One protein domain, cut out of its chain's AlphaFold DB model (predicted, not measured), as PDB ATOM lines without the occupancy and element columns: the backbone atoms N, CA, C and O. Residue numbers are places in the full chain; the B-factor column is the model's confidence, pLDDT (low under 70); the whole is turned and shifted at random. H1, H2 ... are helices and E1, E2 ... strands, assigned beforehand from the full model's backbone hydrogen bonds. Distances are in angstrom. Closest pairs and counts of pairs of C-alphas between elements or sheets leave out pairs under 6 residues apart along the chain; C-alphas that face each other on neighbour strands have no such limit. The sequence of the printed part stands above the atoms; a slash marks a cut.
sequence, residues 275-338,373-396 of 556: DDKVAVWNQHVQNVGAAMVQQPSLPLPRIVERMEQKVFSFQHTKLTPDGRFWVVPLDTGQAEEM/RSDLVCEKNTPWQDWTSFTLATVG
ATOM      1  N   ASP A 275      -0.622 -19.539  -0.705       49.16
ATOM      2  CA  ASP A 275       0.175 -20.774  -0.690       49.16
ATOM      3  C   ASP A 275       1.430 -20.579   0.168       49.16
ATOM      4  O   ASP A 275       1.764 -21.449   0.963       49.16
ATOM      5  N   ASP A 276       2.039 -19.388   0.130       57.06
ATOM      6  CA  ASP A 276       3.190 -19.030   0.964       57.06
ATOM      7  C   ASP A 276       2.847 -18.969   2.456       57.06
ATOM      8  O   ASP A 276       3.658 -19.348   3.284       57.06
ATOM      9  N   LYS A 277       1.629 -18.585   2.856       65.31
ATOM     10  CA  LYS A 277       1.212 -18.648   4.267       65.31
ATOM     11  C   LYS A 277       1.091 -20.101   4.706       65.31
ATOM     12  O   LYS A 277       1.518 -20.446   5.804       65.31
ATOM     13  N   VAL A 278       0.501 -20.950   3.864       69.75
ATOM     14  CA  VAL A 278       0.395 -22.391   4.125       69.75
ATOM     15  C   VAL A 278       1.784 -23.021   4.157       69.75
ATOM     16  O   VAL A 278       2.031 -23.823   5.052       69.75
ATOM     17  N   ALA A 279       2.680 -22.636   3.248       74.50
ATOM     18  CA  ALA A 279       4.043 -23.133   3.126       74.50
ATOM     19  C   ALA A 279       4.944 -22.648   4.266       74.50
ATOM     20  O   ALA A 279       5.612 -23.468   4.876       74.50
ATOM     21  N   VAL A 280       4.915 -21.365   4.630       75.38
ATOM     22  CA  VAL A 280       5.660 -20.821   5.777       75.38
ATOM     23  C   VAL A 280       5.094 -21.384   7.082       75.38
ATOM     24  O   VAL A 280       5.866 -21.738   7.965       75.38
ATOM     25  N   TRP A 281       3.771 -21.562   7.204       81.94
ATOM     26  CA  TRP A 281       3.185 -22.259   8.356       81.94
ATOM     27  C   TRP A 281       3.593 -23.737   8.384       81.94
ATOM     28  O   TRP A 281       3.954 -24.246   9.436       81.94
ATOM     29  N   ASN A 282       3.608 -24.427   7.239       84.06
ATOM     30  CA  ASN A 282       4.116 -25.798   7.133       84.06
ATOM     31  C   ASN A 282       5.597 -25.876   7.513       84.06
ATOM     32  O   ASN A 282       5.983 -26.791   8.228       84.06
ATOM     33  N   GLN A 283       6.406 -24.916   7.066       84.81
ATOM     34  CA  GLN A 283       7.829 -24.840   7.371       84.81
ATOM     35  C   GLN A 283       8.051 -24.587   8.861       84.81
ATOM     36  O   GLN A 283       8.891 -25.235   9.475       84.81
ATOM     37  N   HIS A 284       7.269 -23.692   9.464       86.75
ATOM     38  CA  HIS A 284       7.276 -23.471  10.907       86.75
ATOM     39  C   HIS A 284       6.924 -24.753  11.666       86.75
ATOM     40  O   HIS A 284       7.688 -25.193  12.518       86.75
ATOM     41  N   VAL A 285       5.823 -25.412  11.299       89.44
ATOM     42  CA  VAL A 285       5.395 -26.690  11.889       89.44
ATOM     43  C   VAL A 285       6.462 -27.778  11.708       89.44
ATOM     44  O   VAL A 285       6.707 -28.560  12.625       89.44
ATOM     45  N   GLN A 286       7.148 -27.812  10.564       89.75
ATOM     46  CA  GLN A 286       8.275 -28.710  10.317       89.75
ATOM     47  C   GLN A 286       9.458 -28.402  11.240       89.75
ATOM     48  O   GLN A 286      10.030 -29.330  11.810       89.75
ATOM     49  N   ASN A 287       9.809 -27.128  11.422       89.19
ATOM     50  CA  ASN A 287      10.896 -26.704  12.305       89.19
ATOM     51  C   ASN A 287      10.584 -27.043  13.769       89.19
ATOM     52  O   ASN A 287      11.441 -27.586  14.466       89.19
ATOM     53  N   VAL A 288       9.346 -26.801  14.213       89.38
ATOM     54  CA  VAL A 288       8.861 -27.212  15.537       89.38
ATOM     55  C   VAL A 288       8.972 -28.729  15.687       89.38
ATOM     56  O   VAL A 288       9.578 -29.197  16.646       89.38
ATOM     57  N   GLY A 289       8.471 -29.509  14.724       89.81
ATOM     58  CA  GLY A 289       8.567 -30.972  14.748       89.81
ATOM     59  C   GLY A 289      10.010 -31.481  14.821       89.81
ATOM     60  O   GLY A 289      10.322 -32.329  15.656       89.81
ATOM     61  N   ALA A 290      10.914 -30.915  14.018       90.38
ATOM     62  CA  ALA A 290      12.337 -31.247  14.053       90.38
ATOM     63  C   ALA A 290      12.967 -30.935  15.422       90.38
ATOM     64  O   ALA A 290      13.697 -31.767  15.964       90.38
ATOM     65  N   ALA A 291      12.638 -29.785  16.018       88.88
ATOM     66  CA  ALA A 291      13.095 -29.418  17.355       88.88
ATOM     67  C   ALA A 291      12.546 -30.362  18.442       88.88
ATOM     68  O   ALA A 291      13.277 -30.710  19.370       88.88
ATOM     69  N   MET A 292      11.294 -30.831  18.323       88.88
ATOM     70  CA  MET A 292      10.719 -31.806  19.264       88.88
ATOM     71  C   MET A 292      11.469 -33.138  19.212       88.88
ATOM     72  O   MET A 292      11.778 -33.716  20.252       88.88
ATOM     73  N   VAL A 293      11.803 -33.614  18.007       86.62
ATOM     74  CA  VAL A 293      12.554 -34.866  17.811       86.62
ATOM     75  C   VAL A 293      13.959 -34.780  18.413       86.62
ATOM     76  O   VAL A 293      14.451 -35.770  18.951       86.62
ATOM     77  N   GLN A 294      14.589 -33.605  18.367       87.75
ATOM     78  CA  GLN A 294      15.901 -33.366  18.977       87.75
ATOM     79  C   GLN A 294      15.852 -33.246  20.508       87.75
ATOM     80  O   GLN A 294      16.883 -33.390  21.162       87.75
ATOM     81  N   GLN A 295      14.673 -33.011  21.095       85.94
ATOM     82  CA  GLN A 295      14.477 -32.826  22.536       85.94
ATOM     83  C   GLN A 295      13.433 -33.806  23.112       85.94
ATOM     84  O   GLN A 295      12.438 -33.366  23.698       85.94
ATOM     85  N   PRO A 296      13.632 -35.135  22.981       78.44
ATOM     86  CA  PRO A 296      12.608 -36.127  23.318       78.44
ATOM     87  C   PRO A 296      12.355 -36.278  24.825       78.44
ATOM     88  O   PRO A 296      11.365 -36.882  25.217       78.44
ATOM     89  N   SER A 297      13.250 -35.768  25.675       79.12
ATOM     90  CA  SER A 297      13.137 -35.862  27.136       79.12
ATOM     91  C   SER A 297      12.229 -34.802  27.764       79.12
ATOM     92  O   SER A 297      11.959 -34.880  28.961       79.12
ATOM     93  N   LEU A 298      11.778 -33.803  27.000       82.19
ATOM     94  CA  LEU A 298      10.903 -32.759  27.523       82.19
ATOM     95  C   LEU A 298       9.443 -33.237  27.538       82.19
ATOM     96  O   LEU A 298       8.979 -33.781  26.535       82.19
ATOM     97  N   PRO A 299       8.707 -33.018  28.643       87.38
ATOM     98  CA  PRO A 299       7.328 -33.471  28.764       87.38
ATOM     99  C   PRO A 299       6.409 -32.754  27.766       87.38
ATOM    100  O   PRO A 299       6.630 -31.592  27.419       87.38
ATOM    101  N   LEU A 300       5.367 -33.463  27.327       90.12
ATOM    102  CA  LEU A 300       4.260 -32.945  26.522       90.12
ATOM    103  C   LEU A 300       2.947 -33.069  27.323       90.12
ATOM    104  O   LEU A 300       2.828 -34.012  28.108       90.12
ATOM    105  N   PRO A 301       1.952 -32.179  27.128       94.44
ATOM    106  CA  PRO A 301       1.960 -30.993  26.260       94.44
ATOM    107  C   PRO A 301       2.969 -29.926  26.704       94.44
ATOM    108  O   PRO A 301       3.376 -29.909  27.864       94.44
ATOM    109  N   ARG A 302       3.382 -29.039  25.789       93.44
ATOM    110  CA  ARG A 302       4.305 -27.937  26.108       93.44
ATOM    111  C   ARG A 302       4.046 -26.679  25.293       93.44
ATOM    112  O   ARG A 302       3.518 -26.760  24.188       93.44
ATOM    113  N   ILE A 303       4.480 -25.539  25.824       92.94
ATOM    114  CA  ILE A 303       4.503 -24.264  25.105       92.94
ATOM    115  C   ILE A 303       5.857 -24.090  24.420       92.94
ATOM    116  O   ILE A 303       6.906 -24.322  25.022       92.94
ATOM    117  N   VAL A 304       5.827 -23.697  23.152       89.88
ATOM    118  CA  VAL A 304       6.993 -23.295  22.370       89.88
ATOM    119  C   VAL A 304       6.831 -21.820  22.035       89.88
ATOM    120  O   VAL A 304       5.919 -21.436  21.307       89.88
ATOM    121  N   GLU A 305       7.705 -20.989  22.592       84.12
ATOM    122  CA  GLU A 305       7.717 -19.559  22.295       84.12
ATOM    123  C   GLU A 305       8.036 -19.309  20.821       84.12
ATOM    124  O   GLU A 305       8.923 -19.936  20.228       84.12
ATOM    125  N   ARG A 306       7.328 -18.350  20.221       77.56
ATOM    126  CA  ARG A 306       7.636 -17.888  18.869       77.56
ATOM    127  C   ARG A 306       8.674 -16.776  18.938       77.56
ATOM    128  O   ARG A 306       8.339 -15.600  19.016       77.56
ATOM    129  N   MET A 307       9.942 -17.180  18.904       58.06
ATOM    130  CA  MET A 307      11.104 -16.280  18.967       58.06
ATOM    131  C   MET A 307      11.237 -15.379  17.726       58.06
ATOM    132  O   MET A 307      11.785 -14.284  17.806       58.06
ATOM    133  N   GLU A 308      10.725 -15.818  16.574       59.69
ATOM    134  CA  GLU A 308      10.665 -15.008  15.358       59.69
ATOM    135  C   GLU A 308       9.302 -14.308  15.306       59.69
ATOM    136  O   GLU A 308       8.269 -14.973  15.395       59.69
ATOM    137  N   GLN A 309       9.262 -12.984  15.107       55.88
ATOM    138  CA  GLN A 309       8.016 -12.217  14.938       55.88
ATOM    139  C   GLN A 309       7.281 -12.539  13.616       55.88
ATOM    140  O   GLN A 309       6.656 -11.680  13.000       55.88
ATOM    141  N   LYS A 310       7.309 -13.784  13.146       58.12
ATOM    142  CA  LYS A 310       6.469 -14.250  12.049       58.12
ATOM    143  C   LYS A 310       5.069 -14.474  12.603       58.12
ATOM    144  O   LYS A 310       4.799 -15.456  13.291       58.12
ATOM    145  N   VAL A 311       4.171 -13.538  12.315       58.81
ATOM    146  CA  VAL A 311       2.746 -13.675  12.638       58.81
ATOM    147  C   VAL A 311       1.985 -13.919  11.355       58.81
ATOM    148  O   VAL A 311       2.193 -13.284  10.318       58.81
ATOM    149  N   PHE A 312       1.086 -14.879  11.451       62.34
ATOM    150  CA  PHE A 312       0.315 -15.382  10.344       62.34
ATOM    151  C   PHE A 312      -1.133 -15.052  10.652       62.34
ATOM    152  O   PHE A 312      -1.620 -15.423  11.713       62.34
ATOM    153  N   SER A 313      -1.843 -14.408   9.731       55.53
ATOM    154  CA  SER A 313      -3.301 -14.262   9.863       55.53
ATOM    155  C   SER A 313      -3.939 -15.622  10.151       55.53
ATOM    156  O   SER A 313      -3.536 -16.576   9.507       55.53
ATOM    157  N   PHE A 314      -4.883 -15.735  11.090       60.12
ATOM    158  CA  PHE A 314      -5.666 -16.939  11.434       60.12
ATOM    159  C   PHE A 314      -5.086 -18.295  10.960       60.12
ATOM    160  O   PHE A 314      -5.255 -18.701   9.800       60.12
ATOM    161  N   GLN A 315      -4.384 -18.990  11.856       69.31
ATOM    162  CA  GLN A 315      -3.798 -20.308  11.605       69.31
ATOM    163  C   GLN A 315      -4.695 -21.423  12.138       69.31
ATOM    164  O   GLN A 315      -5.338 -21.288  13.184       69.31
ATOM    165  N   HIS A 316      -4.674 -22.552  11.440       75.62
ATOM    166  CA  HIS A 316      -5.290 -23.784  11.909       75.62
ATOM    167  C   HIS A 316      -4.242 -24.671  12.571       75.62
ATOM    168  O   HIS A 316      -3.089 -24.715  12.132       75.62
ATOM    169  N   THR A 317      -4.687 -25.412  13.582       86.56
ATOM    170  CA  THR A 317      -3.962 -26.545  14.152       86.56
ATOM    171  C   THR A 317      -3.470 -27.467  13.036       86.56
ATOM    172  O   THR A 317      -4.247 -27.849  12.157       86.56
ATOM    173  N   LYS A 318      -2.179 -27.809  13.048       89.88
ATOM    174  CA  LYS A 318      -1.565 -28.690  12.045       89.88
ATOM    175  C   LYS A 318      -0.753 -29.796  12.681       89.88
ATOM    176  O   LYS A 318      -0.169 -29.621  13.745       89.88
ATOM    177  N   LEU A 319      -0.724 -30.928  11.994       91.44
ATOM    178  CA  LEU A 319       0.108 -32.059  12.358       91.44
ATOM    179  C   LEU A 319       1.510 -31.859  11.773       91.44
ATOM    180  O   LEU A 319       1.647 -31.381  10.644       91.44
ATOM    181  N   THR A 320       2.542 -32.230  12.523       92.38
ATOM    182  CA  THR A 320       3.918 -32.271  12.021       92.38
ATOM    183  C   THR A 320       4.042 -33.248  10.845       92.38
ATOM    184  O   THR A 320       3.266 -34.203  10.767       92.38
ATOM    185  N   PRO A 321       5.002 -33.052   9.914       89.50
ATOM    186  CA  PRO A 321       5.133 -33.908   8.728       89.50
ATOM    187  C   PRO A 321       5.325 -35.402   9.032       89.50
ATOM    188  O   PRO A 321       4.902 -36.248   8.251       89.50
ATOM    189  N   ASP A 322       5.927 -35.732  10.175       89.44
ATOM    190  CA  ASP A 322       6.094 -37.107  10.666       89.44
ATOM    191  C   ASP A 322       4.813 -37.706  11.276       89.44
ATOM    192  O   ASP A 322       4.780 -38.871  11.673       89.44
ATOM    193  N   GLY A 323       3.750 -36.912  11.370       91.94
ATOM    194  CA  GLY A 323       2.462 -37.313  11.897       91.94
ATOM    195  C   GLY A 323       2.402 -37.443  13.419       91.94
ATOM    196  O   GLY A 323       1.419 -38.002  13.908       91.94
ATOM    197  N   ARG A 324       3.417 -36.990  14.166       92.31
ATOM    198  CA  ARG A 324       3.545 -37.270  15.607       92.31
ATOM    199  C   ARG A 324       2.969 -36.200  16.519       92.31
ATOM    200  O   ARG A 324       2.412 -36.560  17.553       92.31
ATOM    201  N   PHE A 325       3.087 -34.924  16.169       94.31
ATOM    202  CA  PHE A 325       2.726 -33.822  17.059       94.31
ATOM    203  C   PHE A 325       1.705 -32.893  16.413       94.31
ATOM    204  O   PHE A 325       1.816 -32.549  15.237       94.31
ATOM    205  N   TRP A 326       0.721 -32.457  17.190       94.00
ATOM    206  CA  TRP A 326      -0.114 -31.314  16.846       94.00
ATOM    207  C   TRP A 326       0.583 -30.029  17.284       94.00
ATOM    208  O   TRP A 326       1.049 -29.929  18.416       94.00
ATOM    209  N   VAL A 327       0.618 -29.047  16.387       92.31
ATOM    210  CA  VAL A 327       1.044 -27.673  16.657       92.31
ATOM    211  C   VAL A 327      -0.205 -26.798  16.638       92.31
ATOM    212  O   VAL A 327      -0.847 -26.625  15.595       92.31
ATOM    213  N   VAL A 328      -0.579 -26.308  17.817       91.06
ATOM    214  CA  VAL A 328      -1.776 -25.510  18.077       91.06
ATOM    215  C   VAL A 328      -1.349 -24.063  18.352       91.06
ATOM    216  O   VAL A 328      -0.777 -23.781  19.403       91.06
ATOM    217  N   PRO A 329      -1.634 -23.130  17.438       88.69
ATOM    218  CA  PRO A 329      -1.253 -21.731  17.595       88.69
ATOM    219  C   PRO A 329      -2.092 -21.030  18.675       88.69
ATOM    220  O   PRO A 329      -3.327 -21.012  18.583       88.69
ATOM    221  N   LEU A 330      -1.433 -20.412  19.660       88.19
ATOM    222  CA  LEU A 330      -2.054 -19.630  20.741       88.19
ATOM    223  C   LEU A 330      -2.095 -18.126  20.419       88.19
ATOM    224  O   LEU A 330      -1.828 -17.271  21.255       88.19
ATOM    225  N   ASP A 331      -2.447 -17.796  19.178       82.12
ATOM    226  CA  ASP A 331      -2.752 -16.438  18.728       82.12
ATOM    227  C   ASP A 331      -3.898 -16.458  17.698       82.12
ATOM    228  O   ASP A 331      -4.223 -17.497  17.102       82.12
ATOM    229  N   THR A 332      -4.567 -15.316  17.519       72.31
ATOM    230  CA  THR A 332      -5.647 -15.143  16.523       72.31
ATOM    231  C   THR A 332      -5.110 -14.695  15.162       72.31
ATOM    232  O   THR A 332      -5.852 -14.536  14.185       72.31
ATOM    233  N   GLY A 333      -3.796 -14.505  15.071       63.81
ATOM    234  CA  GLY A 333      -3.100 -14.111  13.871       63.81
ATOM    235  C   GLY A 333      -3.308 -12.671  13.422       63.81
ATOM    236  O   GLY A 333      -2.585 -12.267  12.531       63.81
ATOM    237  N   GLN A 334      -4.239 -11.881  13.971       56.81
ATOM    238  CA  GLN A 334      -4.511 -10.494  13.541       56.81
ATOM    239  C   GLN A 334      -4.063  -9.461  14.585       56.81
ATOM    240  O   GLN A 334      -4.843  -8.596  14.966       56.81
ATOM    241  N   ALA A 335      -2.810  -9.558  15.045       53.41
ATOM    242  CA  ALA A 335      -2.209  -8.692  16.074       53.41
ATOM    243  C   ALA A 335      -2.802  -8.831  17.492       53.41
ATOM    244  O   ALA A 335      -2.147  -8.452  18.455       53.41
ATOM    245  N   GLU A 336      -3.981  -9.426  17.648       63.94
ATOM    246  CA  GLU A 336      -4.559  -9.692  18.962       63.94
ATOM    247  C   GLU A 336      -3.910 -10.933  19.590       63.94
ATOM    248  O   GLU A 336      -3.806 -12.002  18.970       63.94
ATOM    249  N   GLU A 337      -3.456 -10.787  20.833       76.38
ATOM    250  CA  GLU A 337      -3.169 -11.933  21.686       76.38
ATOM    251  C   GLU A 337      -4.432 -12.787  21.792       76.38
ATOM    252  O   GLU A 337      -5.557 -12.277  21.859       76.38
ATOM    253  N   MET A 338      -4.264 -14.107  21.788       85.44
ATOM    254  CA  MET A 338      -5.394 -14.973  22.075       85.44
ATOM    255  C   MET A 338      -5.775 -14.763  23.535       85.44
ATOM    256  O   MET A 338      -4.943 -14.938  24.418       85.44
ATOM    257  N   ARG A 373       2.270 -15.068  22.915       82.00
ATOM    258  CA  ARG A 373       2.358 -15.560  21.538       82.00
ATOM    259  C   ARG A 373       3.261 -16.786  21.453       82.00
ATOM    260  O   ARG A 373       4.489 -16.702  21.478       82.00
ATOM    261  N   SER A 374       2.631 -17.936  21.283       87.50
ATOM    262  CA  SER A 374       3.307 -19.220  21.368       87.50
ATOM    263  C   SER A 374       2.548 -20.317  20.627       87.50
ATOM    264  O   SER A 374       1.425 -20.130  20.153       87.50
ATOM    265  N   ASP A 375       3.188 -21.474  20.502       90.69
ATOM    266  CA  ASP A 375       2.568 -22.699  20.022       90.69
ATOM    267  C   ASP A 375       2.436 -23.705  21.157       90.69
ATOM    268  O   ASP A 375       3.420 -24.083  21.794       90.69
ATOM    269  N   LEU A 376       1.223 -24.203  21.366       94.12
ATOM    270  CA  LEU A 376       1.003 -25.416  22.133       94.12
ATOM    271  C   LEU A 376       1.367 -26.615  21.254       94.12
ATOM    272  O   LEU A 376       0.798 -26.814  20.181       94.12
ATOM    273  N   VAL A 377       2.286 -27.444  21.733       95.06
ATOM    274  CA  VAL A 377       2.675 -28.693  21.078       95.06
ATOM    275  C   VAL A 377       2.226 -29.869  21.933       95.06
ATOM    276  O   VAL A 377       2.524 -29.932  23.127       95.06
ATOM    277  N   CYS A 378       1.508 -30.814  21.330       95.00
ATOM    278  CA  CYS A 378       1.046 -32.033  21.995       95.00
ATOM    279  C   CYS A 378       1.183 -33.255  21.082       95.00
ATOM    280  O   CYS A 378       1.248 -33.131  19.860       95.00
ATOM    281  N   GLU A 379       1.247 -34.456  21.659       94.50
ATOM    282  CA  GLU A 379       1.267 -35.682  20.858       94.50
ATOM    283  C   GLU A 379      -0.065 -35.878  20.132       94.50
ATOM    284  O   GLU A 379      -1.144 -35.553  20.647       94.50
ATOM    285  N   LYS A 380      -0.006 -36.459  18.933       89.06
ATOM    286  CA  LYS A 380      -1.186 -36.927  18.215       89.06
ATOM    287  C   LYS A 380      -1.921 -37.920  19.114       89.06
ATOM    288  O   LYS A 380      -1.348 -38.929  19.508       89.06
ATOM    289  N   ASN A 381      -3.192 -37.632  19.391       90.38
ATOM    290  CA  ASN A 381      -4.081 -38.352  20.317       90.38
ATOM    291  C   ASN A 381      -3.988 -37.948  21.797       90.38
ATOM    292  O   ASN A 381      -4.641 -38.587  22.618       90.38
ATOM    293  N   THR A 382      -3.262 -36.881  22.145       92.56
ATOM    294  CA  THR A 382      -3.393 -36.280  23.481       92.56
ATOM    295  C   THR A 382      -4.865 -35.919  23.727       92.56
ATOM    296  O   THR A 382      -5.433 -35.183  22.906       92.56
ATOM    297  N   PRO A 383      -5.496 -36.406  24.814       92.00
ATOM    298  CA  PRO A 383      -6.871 -36.062  25.149       92.00
ATOM    299  C   PRO A 383      -7.067 -34.552  25.204       92.00
ATOM    300  O   PRO A 383      -6.199 -33.809  25.670       92.00
ATOM    301  N   TRP A 384      -8.219 -34.080  24.728       90.06
ATOM    302  CA  TRP A 384      -8.442 -32.643  24.634       90.06
ATOM    303  C   TRP A 384      -8.453 -31.961  25.995       90.06
ATOM    304  O   TRP A 384      -7.982 -30.832  26.129       90.06
ATOM    305  N   GLN A 385      -8.924 -32.677  27.014       92.50
ATOM    306  CA  GLN A 385      -8.938 -32.218  28.389       92.50
ATOM    307  C   GLN A 385      -7.525 -31.948  28.906       92.50
ATOM    308  O   GLN A 385      -7.319 -30.953  29.597       92.50
ATOM    309  N   ASP A 386      -6.557 -32.789  28.542       94.12
ATOM    310  CA  ASP A 386      -5.191 -32.711  29.053       94.12
ATOM    311  C   ASP A 386      -4.475 -31.487  28.486       94.12
ATOM    312  O   ASP A 386      -3.945 -30.669  29.239       94.12
ATOM    313  N   TRP A 387      -4.523 -31.291  27.163       94.00
ATOM    314  CA  TRP A 387      -3.880 -30.127  26.553       94.00
ATOM    315  C   TRP A 387      -4.624 -28.820  26.847       94.00
ATOM    316  O   TRP A 387      -3.985 -27.776  26.979       94.00
ATOM    317  N   THR A 388      -5.946 -28.863  27.042       93.75
ATOM    318  CA  THR A 388      -6.715 -27.688  27.483       93.75
ATOM    319  C   THR A 388      -6.358 -27.308  28.918       93.75
ATOM    320  O   THR A 388      -6.102 -26.137  29.193       93.75
ATOM    321  N   SER A 389      -6.286 -28.289  29.826       95.38
ATOM    322  CA  SER A 389      -5.903 -28.069  31.229       95.38
ATOM    323  C   SER A 389      -4.485 -27.532  31.328       95.38
ATOM    324  O   SER A 389      -4.239 -26.582  32.067       95.38
ATOM    325  N   PHE A 390      -3.563 -28.109  30.552       96.19
ATOM    326  CA  PHE A 390      -2.187 -27.637  30.465       96.19
ATOM    327  C   PHE A 390      -2.128 -26.177  30.008       96.19
ATOM    328  O   PHE A 390      -1.501 -25.360  30.674       96.19
ATOM    329  N   THR A 391      -2.818 -25.840  28.915       95.44
ATOM    330  CA  THR A 391      -2.793 -24.486  28.345       95.44
ATOM    331  C   THR A 391      -3.397 -23.465  29.300       95.44
ATOM    332  O   THR A 391      -2.793 -22.436  29.552       95.44
ATOM    333  N   LEU A 392      -4.551 -23.750  29.909       95.56
ATOM    334  CA  LEU A 392      -5.141 -22.848  30.903       95.56
ATOM    335  C   LEU A 392      -4.235 -22.666  32.130       95.56
ATOM    336  O   LEU A 392      -4.154 -21.565  32.677       95.56
ATOM    337  N   ALA A 393      -3.504 -23.706  32.535       95.81
ATOM    338  CA  ALA A 393      -2.598 -23.619  33.672       95.81
ATOM    339  C   ALA A 393      -1.418 -22.663  33.440       95.81
ATOM    340  O   ALA A 393      -0.910 -22.124  34.424       95.81
ATOM    341  N   THR A 394      -1.001 -22.409  32.190       94.81
ATOM    342  CA  THR A 394       0.095 -21.462  31.894       94.81
ATOM    343  C   THR A 394      -0.266 -20.025  32.251       94.81
ATOM    344  O   THR A 394       0.610 -19.244  32.603       94.81
ATOM    345  N   VAL A 395      -1.562 -19.706  32.254       94.50
ATOM    346  CA  VAL A 395      -2.118 -18.403  32.646       94.50
ATOM    347  C   VAL A 395      -2.802 -18.451  34.021       94.50
ATOM    348  O   VAL A 395      -3.603 -17.585  34.368       94.50
ATOM    349  N   GLY A 396      -2.498 -19.470  34.837       95.25
ATOM    350  CA  GLY A 396      -3.006 -19.598  36.209       95.25
ATOM    351  C   GLY A 396      -4.475 -20.027  36.317       95.25
ATOM    352  O   GLY A 396      -5.112 -19.808  37.353       95.25
TER     353      GLY A 396
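Overview. This is residues 275 to 338 and 373 to 396 of the 556 residues of an uncharacterized protein of Planctomycetes bacterium K22_7 (UniProt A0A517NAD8). What does the model look like? A small antiparallel sheet of three short strands is sandwiched between two helices: the long H1 crosses one face slantwise over E3 and E2, and the shorter H2 covers the other face over E1 and E3. Between E1 and E2 a long stretch with no named element, residues 306 to 324, loops out and comes back, its residues 318 to 319 pairing with E2. What are the bare facts? The printed part has 88 residues with two named helices and three named strands, in the order H1, E1, E2, E3, H2, of mixed class, and the sheet runs E1, E3, E2. It is compact, with a radius of gyration of the C-alphas of 12.5 A, and spans 31 by 30 by 21 A.

Arrangement. Where does H1, residues 275 to 294, stand to the sheet of E1, residues 302 to 305, E2, residues 325 to 329, and E3, residues 374 to 379? H1 is on the sheet at a height of 10.2 A, over E3 and E2, slantwise at 47 degrees to E2 on the local plane. The closest C-alphas of H1 and E2 are those of Val 285 and Val 327, 6.5 A apart. How do the strands pair? E1 and E3 are antiparallel at 149 degrees, with N 304 and O 375 within hydrogen-bond range at 2.8 A. E3 and E2 are antiparallel at 155 degrees, with N 328 and O 376 within hydrogen-bond range at 2.8 A. Where is H2, residues 384 to 394? It is on the opposite face from H1, in three layers, a sheet with a helix on each face, at a height of 9.5 A over E1 and E3, slantwise at 45 degrees to E1 on the local plane. The closest C-alphas of E3 and H2 are those of Cys 378 and Trp 387, 7.0 A apart, and H1 and H2 are apart. Are the helix backbones complete? In H1 and H2 every O i to N i+4 pair is within hydrogen-bond range.

Along the chain. Where does H1 run? It begins at C-alpha 275, (0.175, -20.774, -0.690), and is 28.2 A long. How long are the strands? E1 measures 9.8 A, E2 12.7 A and E3 16.6 A. Where does H2 end? It is 15.8 A long and ends at C-alpha 394, (0.095, -21.462, 31.894).

Size, cuts and confidence. How far does it reach? The two C-alphas farthest apart are those of Asp 275 and Gly 396, 37.1 A. How are the parts linked? The link E1 to E2 is long, with 19 residues, H1 to E1 is short and E3 to H2 is tight. The link E2 to E3 is across the cut, where residues 339 to 372 are not printed and C-alphas 338 and 373 are 7.8 A apart. Where is confidence low? The pLDDT is under 70 in residues 275 to 278, 307 to 315 and 333 to 336, and its mean over the printed part is 83.2.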